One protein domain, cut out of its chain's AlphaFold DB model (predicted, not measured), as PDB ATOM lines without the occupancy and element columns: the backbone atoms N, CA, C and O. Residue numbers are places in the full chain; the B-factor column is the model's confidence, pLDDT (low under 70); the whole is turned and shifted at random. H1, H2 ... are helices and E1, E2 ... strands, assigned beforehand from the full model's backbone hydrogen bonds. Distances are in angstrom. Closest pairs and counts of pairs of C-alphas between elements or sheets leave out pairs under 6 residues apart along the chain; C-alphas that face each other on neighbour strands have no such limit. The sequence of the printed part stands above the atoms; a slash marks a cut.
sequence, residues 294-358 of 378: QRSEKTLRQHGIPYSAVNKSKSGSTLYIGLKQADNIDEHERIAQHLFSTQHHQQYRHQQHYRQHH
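Overview. This is residues 294 to 358 of the 378 residues of the protein "Hypothetical protein" of Adineta steineri (UniProt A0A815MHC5). The model is a small body with a long helical arm: a two-stranded hairpin, E1 and E2, makes one side of the body, with helix H1 next to E1 and helix H2 next to E2, and H3 leads away from the body as the arm. Most of H3 sticks out, namely residues 342 to 347 and 349 to 358, and so does the tip of the hairpin, residues 313 to 318. The printed part has 65 residues with three named helices and two named strands, in the order H1, E1, E2, H2, H3; the strands form one antiparallel sheet of order E1 - E2, and the class is mixed, helices and strands. The whole is only just loose, close to compact, with a radius of gyration of the C-alphas of 13.3 A, and its C-alphas span 42 by 28 by 19 A.

Arrangement. From the first printed residue, H1 takes residues 294 to 302, and a tight link of 4 residues joins it to E1, residues 307 to 312. The closest C-alphas of H1 and E1 are those of Glu 297 and Val 310, 6.9 A apart. A short link of 6 residues leads on to E2, residues 319 to 323, and E1 and E2 form a hairpin. The two strands are antiparallel, with 167 degrees between their N-to-C directions. C-alphas 310 and 321 face each other at 4.7 A. Across the pair, N 308 and O 322 are within hydrogen-bond range at 2.7 A, and so are N 320 and O 311 at 2.8 A. H1 and E2 are near each other, with 5 pairs of C-alphas within 10 A. A tight link of 5 residues joins E2 to H2, residues 329 to 339. The closest C-alphas of E2 and H2 are those of Leu 323 and Ile 329, 7.1 A apart. H1 and H2 are close but not clearly touching, with the closest C-alphas, those of Leu 300 and Ala 336, 7.5 A apart. They run opposite ways at a steep tilt of 59 degrees. A tight link of 2 residues joins H2 to H3, residues 342 to 358. H2 and H3 are close but not clearly touching, with the closest C-alphas, those of His 338 and His 344, 6.6 A apart. They run the same way at a steep tilt of 48 degrees. H3 is apart from H1, from E1 and from E2, and E1 is apart from H2. In H1, H2 and H3 every O i to N i+4 pair is within hydrogen-bond range.

Along the chain. H1, residues 294 to 302, begins with C-alpha 294 at (206.764, 165.463, 181.709) and is 12.3 A long from first to last C-alpha. E1, residues 307 to 312, measures 14.4 A, and E2, residues 319 to 323, measures 12.6 A. H2, residues 329 to 339, is 15.1 A long and begins with C-alpha 329 at (199.392, 184.440, 189.656). H3, residues 342 to 358, is the longest helix at 24.5 A and ends with C-alpha 358 at (232.770, 168.382, 179.373).

Size, cuts and confidence. The two C-alphas farthest apart are those of Ala 326 and His 358, at 42.3 A. Without the stretches that stand free, the body has 42 residues and spans 25 by 21 by 15 A. The printed part has no cut, and no link is long. The mean pLDDT of the printed part is 84.5, that of H3 is 77, and residues 326 and 346 are under 70.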
ATOM      1  N   GLN A 294     205.974 165.837 180.531       90.75
ATOM      2  CA  GLN A 294     206.764 165.463 181.709       90.75
ATOM      3  C   GLN A 294     207.918 166.436 181.984       90.75
ATOM      4  O   GLN A 294     208.195 166.752 183.139       90.75
ATOM      5  N   ARG A 295     208.592 166.934 180.936       88.31
ATOM      6  CA  ARG A 295     209.656 167.939 181.080       88.31
ATOM      7  C   ARG A 295     209.111 169.250 181.633       88.31
ATOM      8  O   ARG A 295     209.652 169.734 182.618       88.31
ATOM      9  N   SER A 296     208.025 169.772 181.067       90.81
ATOM     10  CA  SER A 296     207.395 171.003 181.555       90.81
ATOM     11  C   SER A 296     206.927 170.866 183.004       90.81
ATOM     12  O   SER A 296     207.217 171.726 183.829       90.81
ATOM     13  N   GLU A 297     206.286 169.746 183.345       94.25
ATOM     14  CA  GLU A 297     205.862 169.434 184.714       94.25
ATOM     15  C   GLU A 297     207.031 169.357 185.705       94.25
ATOM     16  O   GLU A 297     206.882 169.757 186.861       94.25
ATOM     17  N   LYS A 298     208.186 168.836 185.275       92.88
ATOM     18  CA  LYS A 298     209.408 168.783 186.082       92.88
ATOM     19  C   LYS A 298     210.002 170.178 186.283       92.88
ATOM     20  O   LYS A 298     210.318 170.522 187.416       92.88
ATOM     21  N   THR A 299     210.115 170.972 185.219       89.50
ATOM     22  CA  THR A 299     210.629 172.348 185.278       89.50
ATOM     23  C   THR A 299     209.783 173.213 186.211       89.50
ATOM     24  O   THR A 299     210.330 173.852 187.100       89.50
ATOM     25  N   LEU A 300     208.452 173.157 186.099       93.00
ATOM     26  CA  LEU A 300     207.554 173.903 186.990       93.00
ATOM     27  C   LEU A 300     207.776 173.542 188.468       93.00
ATOM     28  O   LEU A 300     207.897 174.435 189.301       93.00
ATOM     29  N   ARG A 301     207.922 172.247 188.797       93.94
ATOM     30  CA  ARG A 301     208.229 171.803 190.172       93.94
ATOM     31  C   ARG A 301     209.593 172.290 190.660       93.94
ATOM     32  O   ARG A 301     209.706 172.685 191.812       93.94
ATOM     33  N   GLN A 302     210.617 172.249 189.805       91.38
ATOM     34  CA  GLN A 302     211.974 172.689 190.157       91.38
ATOM     35  C   GLN A 302     212.038 174.180 190.501       91.38
ATOM     36  O   GLN A 302     212.861 174.568 191.321       91.38
ATOM     37  N   HIS A 303     211.156 174.986 189.910       90.06
ATOM     38  CA  HIS A 303     211.044 176.419 190.175       90.06
ATOM     39  C   HIS A 303     209.951 176.771 191.195       90.06
ATOM     40  O   HIS A 303     209.616 177.939 191.344       90.06
ATOM     41  N   GLY A 304     209.379 175.779 191.889       92.56
ATOM     42  CA  GLY A 304     208.367 176.013 192.920       92.56
ATOM     43  C   GLY A 304     207.031 176.550 192.399       92.56
ATOM     44  O   GLY A 304     206.239 177.033 193.195       92.56
ATOM     45  N   ILE A 305     206.754 176.453 191.093       92.38
ATOM     46  CA  ILE A 305     205.540 177.003 190.480       92.38
ATOM     47  C   ILE A 305     204.384 176.006 190.650       92.38
ATOM     48  O   ILE A 305     204.424 174.911 190.070       92.38
ATOM     49  N   PRO A 306     203.324 176.345 191.404       92.00
ATOM     50  CA  PRO A 306     202.188 175.460 191.604       92.00
ATOM     51  C   PRO A 306     201.294 175.430 190.354       92.00
ATOM     52  O   PRO A 306     200.778 176.455 189.913       92.00
ATOM     53  N   TYR A 307     201.041 174.236 189.805       94.31
ATOM     54  CA  TYR A 307     200.170 174.047 188.635       94.31
ATOM     55  C   TYR A 307     199.081 172.987 188.865       94.31
ATOM     56  O   TYR A 307     199.270 172.001 189.581       94.31
ATOM     57  N   SER A 308     197.913 173.199 188.255       94.25
ATOM     58  CA  SER A 308     196.788 172.261 188.193       94.25
ATOM     59  C   SER A 308     196.917 171.287 187.026       94.25
ATOM     60  O   SER A 308     196.643 170.099 187.190       94.25
ATOM     61  N   ALA A 309     197.341 171.773 185.857       94.06
ATOM     62  CA  ALA A 309     197.424 170.976 184.640       94.06
ATOM     63  C   ALA A 309     198.469 171.520 183.663       94.06
ATOM     64  O   ALA A 309     198.691 172.723 183.574       94.06
ATOM     65  N   VAL A 310     199.055 170.614 182.876       93.38
ATOM     66  CA  VAL A 310     199.869 170.940 181.700       93.38
ATOM     67  C   VAL A 310     199.276 170.208 180.501       93.38
ATOM     68  O   VAL A 310     199.295 168.973 180.431       93.38
ATOM     69  N   ASN A 311     198.732 170.977 179.563       91.00
ATOM     70  CA  ASN A 311     198.049 170.495 178.369       91.00
ATOM     71  C   ASN A 311     198.726 171.034 177.112       91.00
ATOM     72  O   ASN A 311     199.388 172.064 177.134       91.00
ATOM     73  N   LYS A 312     198.552 170.340 175.991       84.19
ATOM     74  CA  LYS A 312     199.007 170.813 174.681       84.19
ATOM     75  C   LYS A 312     197.817 171.144 173.801       84.19
ATOM     76  O   LYS A 312     196.792 170.469 173.891       84.19
ATOM     77  N   SER A 313     197.977 172.127 172.920       85.25
ATOM     78  CA  SER A 313     197.031 172.351 171.828       85.25
ATOM     79  C   SER A 313     196.914 171.107 170.944       85.25
ATOM     80  O   SER A 313     197.826 170.274 170.880       85.25
ATOM     81  N   LYS A 314     195.800 170.996 170.211       76.38
ATOM     82  CA  LYS A 314     195.598 169.925 169.222       76.38
ATOM     83  C   LYS A 314     196.698 169.921 168.148       76.38
ATOM     84  O   LYS A 314     197.140 168.846 167.755       76.38
ATOM     85  N   SER A 315     197.180 171.105 167.754       75.94
ATOM     86  CA  SER A 315     198.312 171.287 166.831       75.94
ATOM     87  C   SER A 315     199.664 170.876 167.430       75.94
ATOM     88  O   SER A 315     200.608 170.612 166.698       75.94
ATOM     89  N   GLY A 316     199.782 170.808 168.760       74.31
ATOM     90  CA  GLY A 316     201.016 170.469 169.465       74.31
ATOM     91  C   GLY A 316     202.031 171.610 169.592       74.31
ATOM     92  O   GLY A 316     203.035 171.409 170.280       74.31
ATOM     93  N   SER A 317     201.759 172.771 168.985       73.94
ATOM     94  CA  SER A 317     202.620 173.962 168.985       73.94
ATOM     95  C   SER A 317     202.493 174.826 170.244       73.94
ATOM     96  O   SER A 317     203.417 175.561 170.570       73.94
ATOM     97  N   THR A 318     201.391 174.715 170.992       81.62
ATOM     98  CA  THR A 318     201.138 175.541 172.183       81.62
ATOM     99  C   THR A 318     201.010 174.672 173.427       81.62
ATOM    100  O   THR A 318     200.374 173.613 173.403       81.62
ATOM    101  N   LEU A 319     201.612 175.122 174.528       84.94
ATOM    102  CA  LEU A 319     201.503 174.510 175.848       84.94
ATOM    103  C   LEU A 319     200.612 175.392 176.732       84.94
ATOM    104  O   LEU A 319     200.898 176.569 176.910       84.94
ATOM    105  N   TYR A 320     199.551 174.819 177.289       91.25
ATOM    106  CA  TYR A 320     198.667 175.467 178.252       91.25
ATOM    107  C   TYR A 320     199.011 174.975 179.653       91.25
ATOM    108  O   TYR A 320     198.964 173.770 179.917       91.25
ATOM    109  N   ILE A 321     199.345 175.900 180.547       92.50
ATOM    110  CA  ILE A 321     199.685 175.607 181.939       92.50
ATOM    111  C   ILE A 321     198.610 176.253 182.811       92.50
ATOM    112  O   ILE A 321     198.471 177.469 182.824       92.50
ATOM    113  N   GLY A 322     197.831 175.440 183.518       92.25
ATOM    114  CA  GLY A 322     196.906 175.937 184.532       92.25
ATOM    115  C   GLY A 322     197.659 176.145 185.839       92.25
ATOM    116  O   GLY A 322     198.176 175.173 186.386       92.25
ATOM    117  N   LEU A 323     197.741 177.374 186.342       91.94
ATOM    118  CA  LEU A 323     198.383 177.692 187.623       91.94
ATOM    119  C   LEU A 323     197.409 177.447 188.790       91.94
ATOM    120  O   LEU A 323     196.195 177.563 188.622       91.94
ATOM    121  N   LYS A 324     197.917 177.010 189.953       81.94
ATOM    122  CA  LYS A 324     197.090 176.505 191.074       81.94
ATOM    123  C   LYS A 324     196.818 177.522 192.194       81.94
ATOM    124  O   LYS A 324     196.154 177.154 193.156       81.94
ATOM    125  N   GLN A 325     197.319 178.753 192.102       77.00
ATOM    126  CA  GLN A 325     197.187 179.775 193.150       77.00
ATOM    127  C   GLN A 325     196.837 181.137 192.543       77.00
ATOM    128  O   GLN A 325     197.442 181.531 191.549       77.00
ATOM    129  N   ALA A 326     195.843 181.816 193.125       63.03
ATOM    130  CA  ALA A 326     195.436 183.167 192.728       63.03
ATOM    131  C   ALA A 326     196.380 184.227 193.315       63.03
ATOM    132  O   ALA A 326     196.742 185.185 192.635       63.03
ATOM    133  N   ASP A 327     196.838 184.000 194.546       75.19
ATOM    134  CA  ASP A 327     197.814 184.850 195.214       75.19
ATOM    135  C   ASP A 327     199.169 184.625 194.518       75.19
ATOM    136  O   ASP A 327     199.710 183.520 194.547       75.19
ATOM    137  N   ASN A 328     199.686 185.645 193.831       83.56
ATOM    138  CA  ASN A 328     200.905 185.619 193.002       83.56
ATOM    139  C   ASN A 328     200.769 184.965 191.616       83.56
ATOM    140  O   ASN A 328     201.766 184.503 191.050       83.56
ATOM    141  N   ILE A 329     199.566 184.944 191.028       86.69
ATOM    142  CA  ILE A 329     199.392 184.440 189.656       86.69
ATOM    143  C   ILE A 329     200.281 185.186 188.646       86.69
ATOM    144  O   ILE A 329     200.916 184.538 187.818       86.69
ATOM    145  N   ASP A 330     200.431 186.506 188.794       87.06
ATOM    146  CA  ASP A 330     201.234 187.349 187.896       87.06
ATOM    147  C   ASP A 330     202.737 187.042 187.978       87.06
ATOM    148  O   ASP A 330     203.456 187.067 186.977       87.06
ATOM    149  N   GLU A 331     203.239 186.747 189.179       90.06
ATOM    150  CA  GLU A 331     204.642 186.379 189.378       90.06
ATOM    151  C   GLU A 331     204.918 184.992 188.795       90.06
ATOM    152  O   GLU A 331     205.860 184.814 188.020       90.06
ATOM    153  N   HIS A 332     204.058 184.017 189.096       89.00
ATOM    154  CA  HIS A 332     204.166 182.672 188.542       89.00
ATOM    155  C   HIS A 332     204.020 182.653 187.019       89.00
ATOM    156  O   HIS A 332     204.735 181.902 186.351       89.00
ATOM    157  N   GLU A 333     203.142 183.487 186.459       88.50
ATOM    158  CA  GLU A 333     203.013 183.661 185.018       88.50
ATOM    159  C   GLU A 333     204.304 184.225 184.422       88.50
ATOM    160  O   GLU A 333     204.837 183.642 183.480       88.50
ATOM    161  N   ARG A 334     204.868 185.289 185.005       89.75
ATOM    162  CA  ARG A 334     206.128 185.886 184.536       89.75
ATOM    163  C   ARG A 334     207.281 184.885 184.554       89.75
ATOM    164  O   ARG A 334     208.031 184.789 183.581       89.75
ATOM    165  N   ILE A 335     207.418 184.111 185.633       88.00
ATOM    166  CA  ILE A 335     208.460 183.082 185.740       88.00
ATOM    167  C   ILE A 335     208.206 181.974 184.711       88.00
ATOM    168  O   ILE A 335     209.135 181.567 184.014       88.00
ATOM    169  N   ALA A 336     206.965 181.506 184.548       86.50
ATOM    170  CA  ALA A 336     206.635 180.488 183.552       86.50
ATOM    171  C   ALA A 336     206.913 180.974 182.119       86.50
ATOM    172  O   ALA A 336     207.546 180.256 181.344       86.50
ATOM    173  N   GLN A 337     206.514 182.201 181.775       87.06
ATOM    174  CA  GLN A 337     206.806 182.820 180.481       87.06
ATOM    175  C   GLN A 337     208.315 182.897 180.235       87.06
ATOM    176  O   GLN A 337     208.775 182.538 179.153       87.06
ATOM    177  N   HIS A 338     209.102 183.285 181.244       87.88
ATOM    178  CA  HIS A 338     210.557 183.303 181.134       87.88
ATOM    179  C   HIS A 338     211.131 181.897 180.899       87.88
ATOM    180  O   HIS A 338     211.868 181.697 179.934       87.88
ATOM    181  N   LEU A 339     210.744 180.907 181.711       86.44
ATOM    182  CA  LEU A 339     211.248 179.527 181.636       86.44
ATOM    183  C   LEU A 339     210.945 178.838 180.302       86.44
ATOM    184  O   LEU A 339     211.751 178.030 179.825       86.44
ATOM    185  N   PHE A 340     209.788 179.141 179.713       86.19
ATOM    186  CA  PHE A 340     209.342 178.576 178.439       86.19
ATOM    187  C   PHE A 340     209.546 179.523 177.248       86.19
ATOM    188  O   PHE A 340     209.109 179.205 176.143       86.19
ATOM    189  N   SER A 341     210.243 180.646 177.443       85.19
ATOM    190  CA  SER A 341     210.643 181.529 176.349       85.19
ATOM    191  C   SER A 341     211.656 180.847 175.429       85.19
ATOM    192  O   SER A 341     212.485 180.035 175.860       85.19
ATOM    193  N   THR A 342     211.637 181.218 174.148       73.50
ATOM    194  CA  THR A 342     212.608 180.741 173.153       73.50
ATOM    195  C   THR A 342     214.046 181.034 173.587       73.50
ATOM    196  O   THR A 342     214.921 180.186 173.428       73.50
ATOM    197  N   GLN A 343     214.282 182.194 174.207       71.50
ATOM    198  CA  GLN A 343     215.602 182.615 174.675       71.50
ATOM    199  C   GLN A 343     216.121 181.731 175.816       71.50
ATOM    200  O   GLN A 343     217.239 181.218 175.738       71.50
ATOM    201  N   HIS A 344     215.305 181.484 176.845       76.44
ATOM    202  CA  HIS A 344     215.685 180.586 177.939       76.44
ATOM    203  C   HIS A 344     215.875 179.147 177.433       76.44
ATOM    204  O   HIS A 344     216.806 178.451 177.841       76.44
ATOM    205  N   HIS A 345     215.051 178.705 176.476       74.81
ATOM    206  CA  HIS A 345     215.211 177.395 175.852       74.81
ATOM    207  C   HIS A 345     216.545 177.260 175.101       74.81
ATOM    208  O   HIS A 345     217.235 176.251 175.256       74.81
ATOM    209  N   GLN A 346     216.934 178.277 174.327       68.81
ATOM    210  CA  GLN A 346     218.220 178.315 173.626       68.81
ATOM    211  C   GLN A 346     219.397 178.294 174.609       68.81
ATOM    212  O   GLN A 346     220.300 177.470 174.457       68.81
ATOM    213  N   GLN A 347     219.353 179.112 175.665       72.81
ATOM    214  CA  GLN A 347     220.382 179.130 176.712       72.81
ATOM    215  C   GLN A 347     220.502 177.781 177.427       72.81
ATOM    216  O   GLN A 347     221.606 177.273 177.623       72.81
ATOM    217  N   TYR A 348     219.373 177.158 177.771       76.12
ATOM    218  CA  TYR A 348     219.362 175.835 178.383       76.12
ATOM    219  C   TYR A 348     219.967 174.777 177.454       76.12
ATOM    220  O   TYR A 348     220.787 173.976 177.904       76.12
ATOM    221  N   ARG A 349     219.617 174.770 176.156       73.88
ATOM    222  CA  ARG A 349     220.228 173.848 175.180       73.88
ATOM    223  C   ARG A 349     221.736 174.055 175.099       73.88
ATOM    224  O   ARG A 349     222.465 173.068 175.145       73.88
ATOM    225  N   HIS A 350     222.191 175.305 175.058       73.69
ATOM    226  CA  HIS A 350     223.615 175.643 175.046       73.69
ATOM    227  C   HIS A 350     224.342 175.096 176.280       73.69
ATOM    228  O   HIS A 350     225.347 174.400 176.162       73.69
ATOM    229  N   GLN A 351     223.774 175.292 177.475       81.44
ATOM    230  CA  GLN A 351     224.328 174.744 178.717       81.44
ATOM    231  C   GLN A 351     224.350 173.210 178.739       81.44
ATOM    232  O   GLN A 351     225.308 172.619 179.240       81.44
ATOM    233  N   GLN A 352     223.319 172.540 178.211       78.88
ATOM    234  CA  GLN A 352     223.318 171.077 178.114       78.88
ATOM    235  C   GLN A 352     224.391 170.575 177.140       78.88
ATOM    236  O   GLN A 352     225.078 169.607 177.462       78.88
ATOM    237  N   HIS A 353     224.583 171.251 176.003       75.75
ATOM    238  CA  HIS A 353     225.658 170.931 175.062       75.75
ATOM    239  C   HIS A 353     227.041 171.080 175.708       75.75
ATOM    240  O   HIS A 353     227.846 170.156 175.616       75.75
ATOM    241  N   TYR A 354     227.289 172.162 176.454       83.12
ATOM    242  CA  TYR A 354     228.540 172.316 177.208       83.12
ATOM    243  C   TYR A 354     228.758 171.212 178.242       83.12
ATOM    244  O   TYR A 354     229.854 170.663 178.335       83.12
ATOM    245  N   ARG A 355     227.724 170.850 179.013       82.38
ATOM    246  CA  ARG A 355     227.831 169.768 180.007       82.38
ATOM    247  C   ARG A 355     228.157 168.429 179.354       82.38
ATOM    248  O   ARG A 355     228.998 167.705 179.877       82.38
ATOM    249  N   GLN A 356     227.528 168.116 178.222       82.06
ATOM    250  CA  GLN A 356     227.828 166.902 177.460       82.06
ATOM    251  C   GLN A 356     229.263 166.916 176.924       82.06
ATOM    252  O   GLN A 356     229.968 165.920 177.056       82.06
ATOM    253  N   HIS A 357     229.725 168.050 176.395       84.12
ATOM    254  CA  HIS A 357     231.095 168.192 175.905       84.12
ATOM    255  C   HIS A 357     232.133 167.994 177.024       84.12
ATOM    256  O   HIS A 357     233.093 167.244 176.856       84.12
ATOM    257  N   HIS A 358     231.907 168.584 178.203       83.56
ATOM    258  CA  HIS A 358     232.770 168.382 179.373       83.56
ATOM    259  C   HIS A 358     232.751 166.940 179.895       83.56
ATOM    260  O   HIS A 358     233.797 166.408 180.261       83.56
TER     261      HIS A 358